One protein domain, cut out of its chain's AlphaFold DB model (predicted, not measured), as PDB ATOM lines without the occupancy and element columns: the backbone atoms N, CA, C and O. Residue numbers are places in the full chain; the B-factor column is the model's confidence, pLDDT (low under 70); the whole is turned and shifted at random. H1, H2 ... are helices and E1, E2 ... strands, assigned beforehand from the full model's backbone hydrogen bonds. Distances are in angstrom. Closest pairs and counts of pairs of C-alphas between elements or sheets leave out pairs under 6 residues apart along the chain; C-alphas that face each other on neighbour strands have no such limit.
ATOM      1  N   LYS A 415     -14.659  -4.046 -10.020       63.22
ATOM      2  CA  LYS A 415     -13.466  -3.240  -9.688       63.22
ATOM      3  C   LYS A 415     -12.392  -3.294 -10.783       63.22
ATOM      4  O   LYS A 415     -11.726  -2.282 -10.999       63.22
ATOM      5  N   ARG A 416     -12.196  -4.440 -11.450       65.00
ATOM      6  CA  ARG A 416     -11.273  -4.583 -12.595       65.00
ATOM      7  C   ARG A 416     -11.762  -3.760 -13.782       65.00
ATOM      8  O   ARG A 416     -10.984  -2.984 -14.321       65.00
ATOM      9  N   GLU A 417     -13.043  -3.858 -14.115       62.56
ATOM     10  CA  GLU A 417     -13.652  -3.127 -15.225       62.56
ATOM     11  C   GLU A 417     -13.672  -1.611 -14.963       62.56
ATOM     12  O   GLU A 417     -13.259  -0.833 -15.815       62.56
ATOM     13  N   MET A 418     -13.984  -1.171 -13.741       63.09
ATOM     14  CA  MET A 418     -13.896   0.246 -13.354       63.09
ATOM     15  C   MET A 418     -12.456   0.782 -13.394       63.09
ATOM     16  O   MET A 418     -12.228   1.916 -13.819       63.09
ATOM     17  N   LYS A 419     -11.453  -0.015 -12.990       62.88
ATOM     18  CA  LYS A 419     -10.033   0.359 -13.139       62.88
ATOM     19  C   LYS A 419      -9.613   0.424 -14.606       62.88
ATOM     20  O   LYS A 419      -8.904   1.355 -14.980       62.88
ATOM     21  N   ARG A 420     -10.067  -0.524 -15.425       64.31
ATOM     22  CA  ARG A 420      -9.829  -0.573 -16.871       64.31
ATOM     23  C   ARG A 420     -10.415   0.657 -17.563       64.31
ATOM     24  O   ARG A 420      -9.702   1.336 -18.291       64.31
ATOM     25  N   GLN A 421     -11.664   1.008 -17.266       63.41
ATOM     26  CA  GLN A 421     -12.340   2.186 -17.818       63.41
ATOM     27  C   GLN A 421     -11.707   3.501 -17.347       63.41
ATOM     28  O   GLN A 421     -11.550   4.425 -18.140       63.41
ATOM     29  N   SER A 422     -11.280   3.577 -16.082       59.12
ATOM     30  CA  SER A 422     -10.543   4.731 -15.547       59.12
ATOM     31  C   SER A 422      -9.189   4.932 -16.237       59.12
ATOM     32  O   SER A 422      -8.827   6.060 -16.566       59.12
ATOM     33  N   TYR A 423      -8.456   3.847 -16.498       63.03
ATOM     34  CA  TYR A 423      -7.126   3.896 -17.113       63.03
ATOM     35  C   TYR A 423      -7.165   4.138 -18.630       63.03
ATOM     36  O   TYR A 423      -6.279   4.784 -19.187       63.03
ATOM     37  N   VAL A 424      -8.205   3.637 -19.303       62.25
ATOM     38  CA  VAL A 424      -8.446   3.815 -20.747       62.25
ATOM     39  C   VAL A 424      -9.224   5.113 -21.035       62.25
ATOM     40  O   VAL A 424      -9.518   5.435 -22.183       62.25
ATOM     41  N   ALA A 425      -9.524   5.918 -20.010       72.19
ATOM     42  CA  ALA A 425     -10.210   7.189 -20.180       72.19
ATOM     43  C   ALA A 425      -9.452   8.113 -21.149       72.19
ATOM     44  O   ALA A 425      -8.251   8.363 -20.998       72.19
ATOM     45  N   HIS A 426     -10.191   8.678 -22.106       71.06
ATOM     46  CA  HIS A 426      -9.671   9.527 -23.180       71.06
ATOM     47  C   HIS A 426      -8.721  10.634 -22.689       71.06
ATOM     48  O   HIS A 426      -7.717  10.917 -23.337       71.06
ATOM     49  N   GLU A 427      -8.988  11.224 -21.522       75.19
ATOM     50  CA  GLU A 427      -8.161  12.289 -20.938       75.19
ATOM     51  C   GLU A 427      -6.769  11.810 -20.492       75.19
ATOM     52  O   GLU A 427      -5.774  12.508 -20.696       75.19
ATOM     53  N   GLN A 428      -6.654  10.592 -19.951       77.56
ATOM     54  CA  GLN A 428      -5.356  10.027 -19.564       77.56
ATOM     55  C   GLN A 428      -4.519   9.648 -20.791       77.56
ATOM     56  O   GLN A 428      -3.307   9.876 -20.817       77.56
ATOM     57  N   LEU A 429      -5.164   9.113 -21.830       79.00
ATOM     58  CA  LEU A 429      -4.502   8.755 -23.085       79.00
ATOM     59  C   LEU A 429      -4.010  10.004 -23.836       79.00
ATOM     60  O   LEU A 429      -2.861  10.034 -24.282       79.00
ATOM     61  N   LYS A 430      -4.813  11.078 -23.883       81.06
ATOM     62  CA  LYS A 430      -4.398  12.397 -24.402       81.06
ATOM     63  C   LYS A 430      -3.171  12.940 -23.664       81.06
ATOM     64  O   LYS A 430      -2.225  13.400 -24.303       81.06
ATOM     65  N   LEU A 431      -3.151  12.843 -22.332       80.31
ATOM     66  CA  LEU A 431      -2.027  13.302 -21.513       80.31
ATOM     67  C   LEU A 431      -0.740  12.512 -21.800       80.31
ATOM     68  O   LEU A 431       0.334  13.103 -21.900       80.31
ATOM     69  N   ARG A 432      -0.831  11.194 -22.014       83.12
ATOM     70  CA  ARG A 432       0.323  10.356 -22.402       83.12
ATOM     71  C   ARG A 432       0.876  10.732 -23.773       83.12
ATOM     72  O   ARG A 432       2.094  10.824 -23.921       83.12
ATOM     73  N   ILE A 433       0.007  11.014 -24.744       81.56
ATOM     74  CA  ILE A 433       0.416  11.505 -26.070       81.56
ATOM     75  C   ILE A 433       1.109  12.871 -25.941       81.56
ATOM     76  O   ILE A 433       2.180  13.072 -26.513       81.56
ATOM     77  N   ALA A 434       0.557  13.794 -25.147       79.38
ATOM     78  CA  ALA A 434       1.149  15.114 -24.925       79.38
ATOM     79  C   ALA A 434       2.530  15.035 -24.244       79.38
ATOM     80  O   ALA A 434       3.480  15.679 -24.687       79.38
ATOM     81  N   LEU A 435       2.679  14.196 -23.214       79.88
ATOM     82  CA  LEU A 435       3.964  13.972 -22.545       79.88
ATOM     83  C   LEU A 435       4.994  13.308 -23.467       79.88
ATOM     84  O   LEU A 435       6.170  13.676 -23.434       79.88
ATOM     85  N   ALA A 436       4.569  12.365 -24.313       79.94
ATOM     86  CA  ALA A 436       5.439  11.738 -25.304       79.94
ATOM     87  C   ALA A 436       5.963  12.754 -26.335       79.94
ATOM     88  O   ALA A 436       7.140  12.700 -26.693       79.94
ATOM     89  N   ARG A 437       5.140  13.731 -26.745       78.69
ATOM     90  CA  ARG A 437       5.563  14.853 -27.609       78.69
ATOM     91  C   ARG A 437       6.608  15.732 -26.945       78.69
ATOM     92  O   ARG A 437       7.670  15.956 -27.520       78.69
ATOM     93  N   ILE A 438       6.344  16.165 -25.713       78.75
ATOM     94  CA  ILE A 438       7.262  17.026 -24.954       78.75
ATOM     95  C   ILE A 438       8.623  16.342 -24.780       78.75
ATOM     96  O   ILE A 438       9.662  16.965 -24.974       78.75
ATOM     97  N   LYS A 439       8.626  15.042 -24.465       76.31
ATOM     98  CA  LYS A 439       9.854  14.273 -24.238       76.31
ATOM     99  C   LYS A 439      10.634  13.971 -25.523       76.31
ATOM    100  O   LYS A 439      11.854  13.861 -25.466       76.31
ATOM    101  N   SER A 440       9.950  13.850 -26.661       71.81
ATOM    102  CA  SER A 440      10.583  13.581 -27.961       71.81
ATOM    103  C   SER A 440      11.124  14.846 -28.639       71.81
ATOM    104  O   SER A 440      11.860  14.738 -29.614       71.81
ATOM    105  N   GLY A 441      10.766  16.043 -28.151       66.31
ATOM    106  CA  GLY A 441      11.217  17.329 -28.705       66.31
ATOM    107  C   GLY A 441      10.680  17.648 -30.109       66.31
ATOM    108  O   GLY A 441      11.108  18.624 -30.719       66.31
ATOM    109  N   LEU A 442       9.750  16.837 -30.621       70.56
ATOM    110  CA  LEU A 442       9.170  16.929 -31.962       70.56
ATOM    111  C   LEU A 442       7.674  17.264 -31.863       70.56
ATOM    112  O   LEU A 442       6.958  16.728 -31.019       70.56
ATOM    113  N   GLY A 443       7.181  18.127 -32.760       71.38
ATOM    114  CA  GLY A 443       5.763  18.523 -32.833       71.38
ATOM    115  C   GLY A 443       4.813  17.442 -33.372       71.38
ATOM    116  O   GLY A 443       3.631  17.710 -33.580       71.38
ATOM    117  N   GLN A 444       5.332  16.242 -33.633       81.81
ATOM    118  CA  GLN A 444       4.608  15.075 -34.130       81.81
ATOM    119  C   GLN A 444       5.161  13.831 -33.435       81.81
ATOM    120  O   GLN A 444       6.373  13.733 -33.239       81.81
ATOM    121  N   VAL A 445       4.288  12.892 -33.070       83.69
ATOM    122  CA  VAL A 445       4.689  11.631 -32.426       83.69
ATOM    123  C   VAL A 445       3.855  10.476 -32.965       83.69
ATOM    124  O   VAL A 445       2.637  10.592 -33.087       83.69
ATOM    125  N   GLN A 446       4.523   9.365 -33.269       86.00
ATOM    126  CA  GLN A 446       3.896   8.109 -33.692       86.00
ATOM    127  C   GLN A 446       3.365   7.321 -32.494       86.00
ATOM    128  O   GLN A 446       3.970   7.344 -31.419       86.00
ATOM    129  N   LEU A 447       2.272   6.580 -32.671       83.81
ATOM    130  CA  LEU A 447       1.723   5.730 -31.614       83.81
ATOM    131  C   LEU A 447       2.752   4.699 -31.132       83.81
ATOM    132  O   LEU A 447       2.901   4.528 -29.925       83.81
ATOM    133  N   SER A 448       3.546   4.098 -32.020       81.88
ATOM    134  CA  SER A 448       4.630   3.181 -31.634       81.88
ATOM    135  C   SER A 448       5.648   3.816 -30.671       81.88
ATOM    136  O   SER A 448       6.072   3.176 -29.707       81.88
ATOM    137  N   GLN A 449       5.985   5.094 -30.861       82.69
ATOM    138  CA  GLN A 449       6.877   5.851 -29.974       82.69
ATOM    139  C   GLN A 449       6.215   6.149 -28.621       82.69
ATOM    140  O   GLN A 449       6.872   6.074 -27.579       82.69
ATOM    141  N   VAL A 450       4.904   6.426 -28.607       83.88
ATOM    142  CA  VAL A 450       4.135   6.563 -27.356       83.88
ATOM    143  C   VAL A 450       4.153   5.249 -26.576       83.88
ATOM    144  O   VAL A 450       4.387   5.268 -25.368       83.88
ATOM    145  N   LEU A 451       3.968   4.114 -27.255       82.31
ATOM    146  CA  LEU A 451       3.946   2.788 -26.630       82.31
ATOM    147  C   LEU A 451       5.322   2.343 -26.110       82.31
ATOM    148  O   LEU A 451       5.388   1.600 -25.134       82.31
ATOM    149  N   GLN A 452       6.424   2.830 -26.692       80.50
ATOM    150  CA  GLN A 452       7.774   2.616 -26.145       80.50
ATOM    151  C   GLN A 452       8.005   3.376 -24.832       80.50
ATOM    152  O   GLN A 452       8.668   2.866 -23.929       80.50
ATOM    153  N   LEU A 453       7.466   4.593 -24.713       79.88
ATOM    154  CA  LEU A 453       7.587   5.413 -23.502       79.88
ATOM    155  C   LEU A 453       6.592   5.002 -22.412       79.88
ATOM    156  O   LEU A 453       6.908   5.095 -21.225       79.88
ATOM    157  N   PHE A 454       5.406   4.553 -22.814       80.50
ATOM    158  CA  PHE A 454       4.329   4.129 -21.931       80.50
ATOM    159  C   PHE A 454       3.745   2.796 -22.425       80.50
ATOM    160  O   PHE A 454       2.796   2.820 -23.216       80.50
ATOM    161  N   PRO A 455       4.277   1.646 -21.967       78.62
ATOM    162  CA  PRO A 455       3.832   0.334 -22.430       78.62
ATOM    163  C   PRO A 455       2.366   0.056 -22.069       78.62
ATOM    164  O   PRO A 455       1.864   0.552 -21.058       78.62
ATOM    165  N   LEU A 456       1.699  -0.745 -22.907       77.81
ATOM    166  CA  LEU A 456       0.304  -1.165 -22.727       77.81
ATOM    167  C   LEU A 456       0.142  -2.001 -21.449       77.81
ATOM    168  O   LEU A 456       0.989  -2.848 -21.158       77.81
ATOM    169  N   ARG A 457      -0.956  -1.785 -20.717       70.56
ATOM    170  CA  ARG A 457      -1.333  -2.572 -19.526       70.56
ATOM    171  C   ARG A 457      -2.609  -3.385 -19.718       70.56
ATOM    172  O   ARG A 457      -2.744  -4.446 -19.118       70.56
ATOM    173  N   PHE A 458      -3.529  -2.905 -20.560       71.31
ATOM    174  CA  PHE A 458      -4.809  -3.572 -20.858       71.31
ATOM    175  C   PHE A 458      -4.882  -4.081 -22.306       71.31
ATOM    176  O   PHE A 458      -5.951  -4.088 -22.928       71.31
ATOM    177  N   GLY A 459      -3.724  -4.456 -22.863       74.81
ATOM    178  CA  GLY A 459      -3.601  -5.089 -24.171       74.81
ATOM    179  C   GLY A 459      -4.348  -4.359 -25.290       74.81
ATOM    180  O   GLY A 459      -4.092  -3.192 -25.589       74.81
ATOM    181  N   LEU A 460      -5.263  -5.082 -25.942       69.25
ATOM    182  CA  LEU A 460      -5.926  -4.647 -27.175       69.25
ATOM    183  C   LEU A 460      -6.922  -3.501 -26.949       69.25
ATOM    184  O   LEU A 460      -7.106  -2.665 -27.827       69.25
ATOM    185  N   PHE A 461      -7.536  -3.427 -25.769       70.81
ATOM    186  CA  PHE A 461      -8.538  -2.406 -25.463       70.81
ATOM    187  C   PHE A 461      -7.922  -1.011 -25.379       70.81
ATOM    188  O   PHE A 461      -8.462  -0.057 -25.933       70.81
ATOM    189  N   GLU A 462      -6.761  -0.904 -24.734       76.25
ATOM    190  CA  GLU A 462      -6.008   0.348 -24.655       76.25
ATOM    191  C   GLU A 462      -5.486   0.768 -26.038       76.25
ATOM    192  O   GLU A 462      -5.572   1.940 -26.402       76.25
ATOM    193  N   LEU A 463      -5.024  -0.193 -26.847       74.94
ATOM    194  CA  LEU A 463      -4.605   0.060 -28.228       74.94
ATOM    195  C   LEU A 463      -5.770   0.570 -29.097       74.94
ATOM    196  O   LEU A 463      -5.602   1.544 -29.829       74.94
ATOM    197  N   ASN A 464      -6.957  -0.034 -28.978       73.19
ATOM    198  CA  ASN A 464      -8.160   0.416 -29.681       73.19
ATOM    199  C   ASN A 464      -8.556   1.835 -29.285       73.19
ATOM    200  O   ASN A 464      -8.880   2.626 -30.162       73.19
ATOM    201  N   ALA A 465      -8.479   2.180 -27.999       75.44
ATOM    202  CA  ALA A 465      -8.804   3.525 -27.537       75.44
ATOM    203  C   ALA A 465      -7.824   4.584 -28.077       75.44
ATOM    204  O   ALA A 465      -8.235   5.689 -28.431       75.44
ATOM    205  N   PHE A 466      -6.532   4.254 -28.210       78.44
ATOM    206  CA  PHE A 466      -5.564   5.135 -28.874       78.44
ATOM    207  C   PHE A 466      -5.874   5.335 -30.364       78.44
ATOM    208  O   PHE A 466      -5.751   6.454 -30.868       78.44
ATOM    209  N   ILE A 467      -6.286   4.276 -31.063       75.69
ATOM    210  CA  ILE A 467      -6.670   4.350 -32.478       75.69
ATOM    211  C   ILE A 467      -7.978   5.138 -32.630       75.69
ATOM    212  O   ILE A 467      -8.045   6.039 -33.456       75.69
ATOM    213  N   GLU A 468      -8.986   4.886 -31.798       73.19
ATOM    214  CA  GLU A 468     -10.255   5.624 -31.785       73.19
ATOM    215  C   GLU A 468     -10.036   7.127 -31.562       73.19
ATOM    216  O   GLU A 468     -10.571   7.955 -32.304       73.19
ATOM    217  N   LEU A 469      -9.149   7.487 -30.627       75.50
ATOM    218  CA  LEU A 469      -8.717   8.869 -30.422       75.50
ATOM    219  C   LEU A 469      -8.086   9.484 -31.671       75.50
ATOM    220  O   LEU A 469      -8.382  10.636 -31.989       75.50
ATOM    221  N   ALA A 470      -7.226   8.742 -32.368       74.69
ATOM    222  CA  ALA A 470      -6.609   9.207 -33.604       74.69
ATOM    223  C   ALA A 470      -7.664   9.450 -34.696       74.69
ATOM    224  O   ALA A 470      -7.595  10.454 -35.403       74.69
ATOM    225  N   VAL A 471      -8.661   8.572 -34.815       69.19
ATOM    226  CA  VAL A 471      -9.686   8.665 -35.863       69.19
ATOM    227  C   VAL A 471     -10.679   9.794 -35.618       69.19
ATOM    228  O   VAL A 471     -11.078  10.455 -36.571       69.19
ATOM    229  N   GLN A 472     -11.099  10.013 -34.369       68.38
ATOM    230  CA  GLN A 472     -12.280  10.840 -34.090       68.38
ATOM    231  C   GLN A 472     -11.999  12.119 -33.297       68.38
ATOM    232  O   GLN A 472     -12.795  13.054 -33.361       68.38
ATOM    233  N   HIS A 473     -10.910  12.182 -32.526       70.50
ATOM    234  CA  HIS A 473     -10.794  13.185 -31.460       70.50
ATOM    235  C   HIS A 473      -9.504  14.011 -31.467       70.50
ATOM    236  O   HIS A 473      -9.516  15.132 -30.962       70.50
ATOM    237  N   LEU A 474      -8.396  13.485 -31.993       77.00
ATOM    238  CA  LEU A 474      -7.101  14.167 -32.029       77.00
ATOM    239  C   LEU A 474      -6.614  14.363 -33.467       77.00
ATOM    240  O   LEU A 474      -6.767  13.441 -34.268       77.00
ATOM    241  N   PRO A 475      -5.941  15.490 -33.775       80.88
ATOM    242  CA  PRO A 475      -5.285  15.684 -35.063       80.88
ATOM    243  C   PRO A 475      -4.314  14.538 -35.331       80.88
ATOM    244  O   PRO A 475      -3.347  14.338 -34.581       80.88
ATOM    245  N   SER A 476      -4.579  13.755 -36.371       79.75
ATOM    246  CA  SER A 476      -3.771  12.583 -36.684       79.75
ATOM    247  C   SER A 476      -3.753  12.291 -38.175       79.75
ATOM    248  O   SER A 476      -4.703  12.592 -38.899       79.75
ATOM    249  N   ARG A 477      -2.647  11.691 -38.619       80.94
ATOM    250  CA  ARG A 477      -2.454  11.236 -39.989       80.94
ATOM    251  C   ARG A 477      -2.091   9.759 -40.005       80.94
ATOM    252  O   ARG A 477      -1.166   9.341 -39.307       80.94
ATOM    253  N   PHE A 478      -2.784   9.006 -40.843       72.38
ATOM    254  CA  PHE A 478      -2.509   7.612 -41.137       72.38
ATOM    255  C   PHE A 478      -1.774   7.496 -42.476       72.38
ATOM    256  O   PHE A 478      -2.123   8.174 -43.440       72.38
ATOM    257  N   ASP A 479      -0.753   6.646 -42.523       71.88
ATOM    258  CA  ASP A 479      -0.005   6.317 -43.738       71.88
ATOM    259  C   ASP A 479      -0.039   4.797 -43.926       71.88
ATOM    260  O   ASP A 479       0.247   4.038 -42.997       71.88
ATOM    261  N   LEU A 480      -0.388   4.357 -45.134       60.50
ATOM    262  CA  LEU A 480      -0.467   2.952 -45.532       60.50
ATOM    263  C   LEU A 480       0.847   2.185 -45.331       60.50
ATOM    264  O   LEU A 480       0.821   0.978 -45.098       60.50
ATOM    265  N   ASN A 481       1.987   2.869 -45.432       60.78
ATOM    266  CA  ASN A 481       3.303   2.240 -45.329       60.78
ATOM    267  C   ASN A 481       3.820   2.160 -43.884       60.78
ATOM    268  O   ASN A 481       4.839   1.515 -43.629       60.78
ATOM    269  N   LEU A 482       3.134   2.802 -42.934       65.94
ATOM    270  CA  LEU A 482       3.519   2.832 -41.526       65.94
ATOM    271  C   LEU A 482       2.692   1.816 -40.736       65.94
ATOM    272  O   LEU A 482       1.661   2.132 -40.146       65.94
ATOM    273  N   MET A 483       3.172   0.572 -40.719       64.94
ATOM    274  CA  MET A 483       2.656  -0.480 -39.844       64.94
ATOM    275  C   MET A 483       3.650  -0.777 -38.726       64.94
ATOM    276  O   MET A 483       4.842  -0.970 -38.971       64.94
ATOM    277  N   ALA A 484       3.147  -0.852 -37.498       66.25
ATOM    278  CA  ALA A 484       3.928  -1.192 -36.321       66.25
ATOM    279  C   ALA A 484       3.414  -2.487 -35.685       66.25
ATOM    280  O   ALA A 484       2.234  -2.830 -35.760       66.25
ATOM    281  N   ILE A 485       4.326  -3.209 -35.035       68.44
ATOM    282  CA  ILE A 485       4.018  -4.423 -34.279       68.44
ATOM    283  C   ILE A 485       4.307  -4.140 -32.814       68.44
ATOM    284  O   ILE A 485       5.420  -3.752 -32.466       68.44
ATOM    285  N   THR A 486       3.322  -4.342 -31.942       68.62
ATOM    286  CA  THR A 486       3.514  -4.225 -30.489       68.62
ATOM    287  C   THR A 486       3.015  -5.476 -29.779       68.62
ATOM    288  O   THR A 486       2.056  -6.117 -30.209       68.62
ATOM    289  N   ARG A 487       3.692  -5.853 -28.687       69.19
ATOM    290  CA  ARG A 487       3.245  -6.941 -27.810       69.19
ATOM    291  C   ARG A 487       2.064  -6.461 -26.972       69.19
ATOM    292  O   ARG A 487       2.157  -5.433 -26.307       69.19
ATOM    293  N   LEU A 488       0.972  -7.214 -27.004       65.50
ATOM    294  CA  LEU A 488      -0.205  -6.967 -26.184       65.50
ATOM    295  C   LEU A 488       0.064  -7.537 -24.794       65.50
ATOM    296  O   LEU A 488      -0.173  -8.715 -24.545       65.50
ATOM    297  N   ILE A 489       0.606  -6.707 -23.909       65.12
ATOM    298  CA  ILE A 489       0.691  -7.044 -22.491       65.12
ATOM    299  C   ILE A 489      -0.667  -6.694 -21.886       65.12
ATOM    300  O   ILE A 489      -1.072  -5.529 -21.878       65.12
ATOM    301  N   ASP A 490      -1.389  -7.716 -21.441       66.06
ATOM    302  CA  ASP A 490      -2.601  -7.555 -20.645       66.06
ATOM    303  C   ASP A 490      -2.316  -8.116 -19.254       66.06
ATOM    304  O   ASP A 490      -2.080  -9.315 -19.104       66.06
ATOM    305  N   GLU A 491      -2.304  -7.252 -18.236       61.19
ATOM    306  CA  GLU A 491      -1.971  -7.634 -16.857       61.19
ATOM    307  C   GLU A 491      -2.870  -8.757 -16.300       61.19
ATOM    308  O   GLU A 491      -2.471  -9.435 -15.349       61.19
ATOM    309  N   TYR A 492      -4.051  -8.993 -16.887       59.47
ATOM    310  CA  TYR A 492      -5.023  -9.982 -16.420       59.47
ATOM    311  C   TYR A 492      -5.216 -11.166 -17.378       59.47
ATOM    312  O   TYR A 492      -5.363 -12.296 -16.908       59.47
ATOM    313  N   GLU A 493      -5.211 -10.940 -18.697       58.62
ATOM    314  CA  GLU A 493      -5.446 -12.003 -19.691       58.62
ATOM    315  C   GLU A 493      -4.160 -12.646 -20.242       58.62
ATOM    316  O   GLU A 493      -4.157 -13.845 -20.535       58.62
ATOM    317  N   ASP A 494      -3.064 -11.889 -20.369       58.62
ATOM    318  CA  ASP A 494      -1.778 -12.363 -20.905       58.62
ATOM    319  C   ASP A 494      -0.597 -11.562 -20.308       58.62
ATOM    320  O   ASP A 494       0.003 -10.716 -20.985       58.62
ATOM    321  N   PRO A 495      -0.227 -11.819 -19.035       59.19
ATOM    322  CA  PRO A 495       0.804 -11.047 -18.333       59.19
ATOM    323  C   PRO A 495       2.217 -11.284 -18.887       59.19
ATOM    324  O   PRO A 495       3.146 -10.548 -18.560       59.19
ATOM    325  N   VAL A 496       2.397 -12.318 -19.718       57.88
ATOM    326  CA  VAL A 496       3.674 -12.655 -20.367       57.88
ATOM    327  C   VAL A 496       3.796 -11.962 -21.738       57.88
ATOM    328  O   VAL A 496       4.901 -11.874 -22.276       57.88
ATOM    329  N   GLY A 497       2.700 -11.417 -22.285       58.03
ATOM    330  CA  GLY A 497       2.685 -10.673 -23.547       58.03
ATOM    331  C   GLY A 497       3.043 -11.544 -24.749       58.03
ATOM    332  O   GLY A 497       3.892 -11.166 -25.563       58.03
ATOM    333  N   GLN A 498       2.449 -12.738 -24.832       58.19
ATOM    334  CA  GLN A 498       2.718 -13.705 -25.899       58.19
ATOM    335  C   GLN A 498       2.017 -13.340 -27.212       58.19
ATOM    336  O   GLN A 498       2.423 -13.807 -28.276       58.19
ATOM    337  N   ARG A 499       0.986 -12.490 -27.156       58.25
ATOM    338  CA  ARG A 499       0.260 -11.993 -28.330       58.25
ATOM    339  C   ARG A 499       0.914 -10.736 -28.904       58.25
ATOM    340  O   ARG A 499       1.178  -9.772 -28.188       58.25
ATOM    341  N   THR A 500       1.128 -10.711 -30.216       62.25
ATOM    342  CA  THR A 500       1.562  -9.517 -30.957       62.25
ATOM    343  C   THR A 500       0.422  -8.978 -31.801       62.25
ATOM    344  O   THR A 500      -0.325  -9.747 -32.398       62.25
ATOM    345  N   CYS A 501       0.304  -7.657 -31.874       62.59
ATOM    346  CA  CYS A 501      -0.680  -6.982 -32.705       62.59
ATOM    347  C   CYS A 501       0.023  -6.114 -33.742       62.59
ATOM    348  O   CYS A 501       0.869  -5.288 -33.390       62.59
ATOM    349  N   THR A 502      -0.342  -6.319 -35.003       64.75
ATOM    350  CA  THR A 502      -0.030  -5.442 -36.132       64.75
ATOM    351  C   THR A 502      -1.106  -4.371 -36.229       64.75
ATOM    352  O   THR A 502      -2.289  -4.687 -36.351       64.75
ATOM    353  N   PHE A 503      -0.708  -3.105 -36.180       67.94
ATOM    354  CA  PHE A 503      -1.615  -1.974 -36.346       67.94
ATOM    355  C   PHE A 503      -0.982  -0.915 -37.248       67.94
ATOM    356  O   PHE A 503       0.243  -0.800 -37.338       67.94
ATOM    357  N   PHE A 504      -1.830  -0.141 -37.922       71.69
ATOM    358  CA  PHE A 504      -1.400   1.070 -38.615       71.69
ATOM    359  C   PHE A 504      -0.979   2.091 -37.572       71.69
ATOM    360  O   PHE A 504      -1.734   2.325 -36.636       71.69
ATOM    361  N   ASP A 505       0.215   2.655 -37.712       77.12
ATOM    362  CA  ASP A 505       0.834   3.518 -36.710       77.12
ATOM    363  C   ASP A 505       0.456   4.991 -36.963       77.12
ATOM    364  O   ASP A 505       1.093   5.645 -37.797       77.12
ATOM    365  N   PRO A 506      -0.594   5.542 -36.311       81.44
ATOM    366  CA  PRO A 506      -0.997   6.918 -36.551       81.44
ATOM    367  C   PRO A 506       0.062   7.893 -36.046       81.44
ATOM    368  O   PRO A 506       0.602   7.765 -34.944       81.44
ATOM    369  N   ILE A 507       0.303   8.933 -36.841       85.00
ATOM    370  CA  ILE A 507       1.115  10.077 -36.446       85.00
ATOM    371  C   ILE A 507       0.180  11.111 -35.839       85.00
ATOM    372  O   ILE A 507      -0.657  11.682 -36.537       85.00
ATOM    373  N   PHE A 508       0.333  11.392 -34.550       84.00
ATOM    374  CA  PHE A 508      -0.431  12.446 -33.900       84.00
ATOM    375  C   PHE A 508       0.244  13.810 -34.097       84.00
ATOM    376  O   PHE A 508       1.426  13.979 -33.785       84.00
ATOM    377  N   LEU A 509      -0.531  14.792 -34.560       82.38
ATOM    378  CA  LEU A 509      -0.092  16.141 -34.929       82.38
ATOM    379  C   LEU A 509      -0.495  17.180 -33.867       82.38
ATOM    380  O   LEU A 509      -1.410  16.950 -33.069       82.38
ATOM    381  N   ASN A 510       0.188  18.329 -33.831       73.56
ATOM    382  CA  ASN A 510      -0.195  19.455 -32.966       73.56
ATOM    383  C   ASN A 510      -1.462  20.174 -33.452       73.56
ATOM    384  O   ASN A 510      -2.288  20.542 -32.625       73.56
ATOM    385  N   GLU A 511      -1.631  20.322 -34.765       71.31
ATOM    386  CA  GLU A 511      -2.771  20.992 -35.400       71.31
ATOM    387  C   GLU A 511      -3.182  20.212 -36.661       71.31
ATOM    388  O   GLU A 511      -2.324  19.622 -37.323       71.31
ATOM    389  N   GLY A 512      -4.483  20.170 -36.968       73.81
ATOM    390  CA  GLY A 512      -5.047  19.429 -38.107       73.81
ATOM    391  C   GLY A 512      -6.396  18.771 -37.796       73.81
ATOM    392  O   GLY A 512      -6.892  18.863 -36.674       73.81
ATOM    393  N   GLU A 513      -6.984  18.097 -38.787       69.56
ATOM    394  CA  GLU A 513      -8.211  17.308 -38.602       69.56
ATOM    395  C   GLU A 513      -7.885  15.882 -38.112       69.56
ATOM    396  O   GLU A 513      -6.794  15.368 -38.382       69.56
ATOM    397  N   PRO A 514      -8.790  15.233 -37.361       75.75
ATOM    398  CA  PRO A 514      -8.621  13.841 -36.957       75.75
ATOM    399  C   PRO A 514      -8.799  12.878 -38.145       75.75
ATOM    400  O   PRO A 514      -9.570  13.142 -39.065       75.75
ATOM    401  N   GLY A 515      -8.089  11.745 -38.123       64.19
ATOM    402  CA  GLY A 515      -8.304  10.640 -39.063       64.19
ATOM    403  C   GLY A 515      -7.841  10.865 -40.508       64.19
ATOM    404  O   GLY A 515      -8.260  10.123 -41.397       64.19
ATOM    405  N   GLN A 516      -6.971  11.842 -40.780       68.75
ATOM    406  CA  GLN A 516      -6.513  12.123 -42.146       68.75
ATOM    407  C   GLN A 516      -5.786  10.904 -42.745       68.75
ATOM    408  O   GLN A 516      -4.865  10.370 -42.132       68.75
ATOM    409  N   GLY A 517      -6.186  10.451 -43.938       61.97
ATOM    410  CA  GLY A 517      -5.584   9.292 -44.623       61.97
ATOM    411  C   GLY A 517      -6.181   7.920 -44.268       61.97
ATOM    412  O   GLY A 517      -5.792   6.917 -44.861       61.97
ATOM    413  N   ILE A 518      -7.167   7.841 -43.362       61.94
ATOM    414  CA  ILE A 518      -7.802   6.557 -43.001       61.94
ATOM    415  C   ILE A 518      -8.603   5.923 -44.149       61.94
ATOM    416  O   ILE A 518      -8.771   4.704 -44.214       61.94
ATOM    417  N   GLU A 519      -9.078   6.745 -45.084       52.09
ATOM    418  CA  GLU A 519      -9.858   6.297 -46.237       52.09
ATOM    419  C   GLU A 519      -9.058   5.373 -47.162       52.09
ATOM    420  O   GLU A 519      -9.596   4.372 -47.633       52.09
ATOM    421  N   GLU A 520      -7.764   5.648 -47.356       54.09
ATOM    422  CA  GLU A 520      -6.883   4.835 -48.202       54.09
ATOM    423  C   GLU A 520      -6.617   3.447 -47.591       54.09
ATOM    424  O   GLU A 520      -6.497   2.457 -48.315       54.09
ATOM    425  N   ILE A 521      -6.607   3.357 -46.257       52.12
ATOM    426  CA  ILE A 521      -6.471   2.104 -45.497       52.12
ATOM    427  C   ILE A 521      -7.761   1.273 -45.564       52.12
ATOM    428  O   ILE A 521      -7.712   0.055 -45.741       52.12
ATOM    429  N   SER A 522      -8.927   1.923 -45.491       45.22
ATOM    430  CA  SER A 522     -10.239   1.256 -45.507       45.22
ATOM    431  C   SER A 522     -10.566   0.526 -46.821       45.22
ATOM    432  O   SER A 522     -11.381  -0.393 -46.832       45.22
ATOM    433  N   CYS A 523      -9.910   0.900 -47.924       40.47
ATOM    434  CA  CYS A 523     -10.152   0.355 -49.262       40.47
ATOM    435  C   CYS A 523      -9.362  -0.928 -49.592       40.47
ATOM    436  O   CYS A 523      -9.515  -1.448 -50.695       40.47
ATOM    437  N   ARG A 524      -8.513  -1.443 -48.688       43.16
ATOM    438  CA  ARG A 524      -7.648  -2.614 -48.960       43.16
ATOM    439  C   ARG A 524      -7.751  -3.770 -47.966       43.16
ATOM    440  O   ARG A 524      -6.977  -4.715 -48.083       43.16
TER     441      ARG A 524
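This is residues 415 to 524 of the 577 residues of the protein "DUF3375 family protein" of Bradyrhizobium uaiense (UniProt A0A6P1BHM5). A long two-stranded hairpin, E2 and E3, forms one side of the body; H3 and H4 pack on it, and H2 crosses beyond them on the side far from the hairpin. The short strand pair E1 and E4 lies toward one end of this body, beside H2, while H1 and H5 are at opposite ends of the longest axis. The printed part has 110 residues, with five named helices and four named strands in the order H1, H2, E1, H3, H4, E2, E3, E4, H5; its class is mixed, helices and strands, and its two sheets, E2 - E3 and E1 - E4, are both antiparallel. The whole is compact, with a radius of gyration of the C-alphas of 13.8 A, and has a rounded outline of 37 by 31 by 23 A.

In the larger sheet, E2 is residues 483 to 490, 21.1 A long from first to last C-alpha, and E3 is residues 494 to 504, 22.2 A long. C-alpha 483, where E2 begins, is at (2.656, -0.480, -39.844). The other sheet holds E1, residues 444 to 446, and E4, residues 507 to 509. H4 is residues 459 to 472, 20.7 A long, and H3 is residues 447 to 453, 10.0 A long. H2, residues 426 to 440, is the longest helix by residues, 21.2 A from first to last C-alpha. H1 is residues 415 to 423, 12.1 A long, with C-alpha 415 at (-13.466, -3.240, -9.688). H5 is residues 518 to 522, with C-alpha 522 at (-10.239, 1.256, -45.507).

E2 and E3 are a hairpin of antiparallel neighbours, their directions at 155 degrees; N 486 and O 501 are 3.0 A apart and N 488 and O 499 are 2.8 A apart, both within hydrogen-bond range. E3 bends by 74 degrees at residue 497 and runs on into E4 across a break of 2 residues, at 71 degrees. H4 has 6 pairs of C-alphas within 8 A of E2, the closest those of Gly 459 and Leu 488, 4.4 A apart. The closest C-alphas of H3 and E2 are those of Ser 448 and Ala 484, 6.4 A apart. H3 and H4 are close but not clearly touching, at a steep tilt of 49 degrees, opposite ways; their closest C-alphas, of Leu 447 and Phe 466, are 7.8 A apart. H2 touches H3 with its residues 432 to 436 alone, about perpendicular at 75 degrees, the C-alphas of Ala 436 and Val 450 being the closest at 5.7 A. H2 and H4 only just touch, with 3 pairs of C-alphas within 8 A, the closest those of Leu 429 and Phe 466 at 6.9 A; they are about perpendicular at 85 degrees. The closest C-alphas of H2 and E1 are those of Arg 437 and Val 445, 5.9 A apart. E1 and E4 are antiparallel at 156 degrees, with N 508 and O 445 within hydrogen-bond range at 2.8 A. Residues 476 to 477 pair with residues 507 to 508 of E4, antiparallel. H1 and H2 meet only through their link, and H1 and H4 are near each other, with 5 pairs of C-alphas within 10 A. H5 is close to H4 but not clearly touching, the C-alphas of Val 471 and Ile 518 being the closest at 7.7 A. In H1, H2, H3, H4 and H5 every O i to N i+4 pair is within hydrogen-bond range.

The two C-alphas farthest apart, those of Lys 415 and Glu 520, are 39.9 A apart. The printed part runs from 415 to 524 with no cut. No link is long; those from H4 to E2 and from E4 to H5 are short, and the others are tight. The mean pLDDT of the printed part is 70.4, and 49 residues are under 70, among them residues 415 to 424, 480 to 503 and 515 to 524.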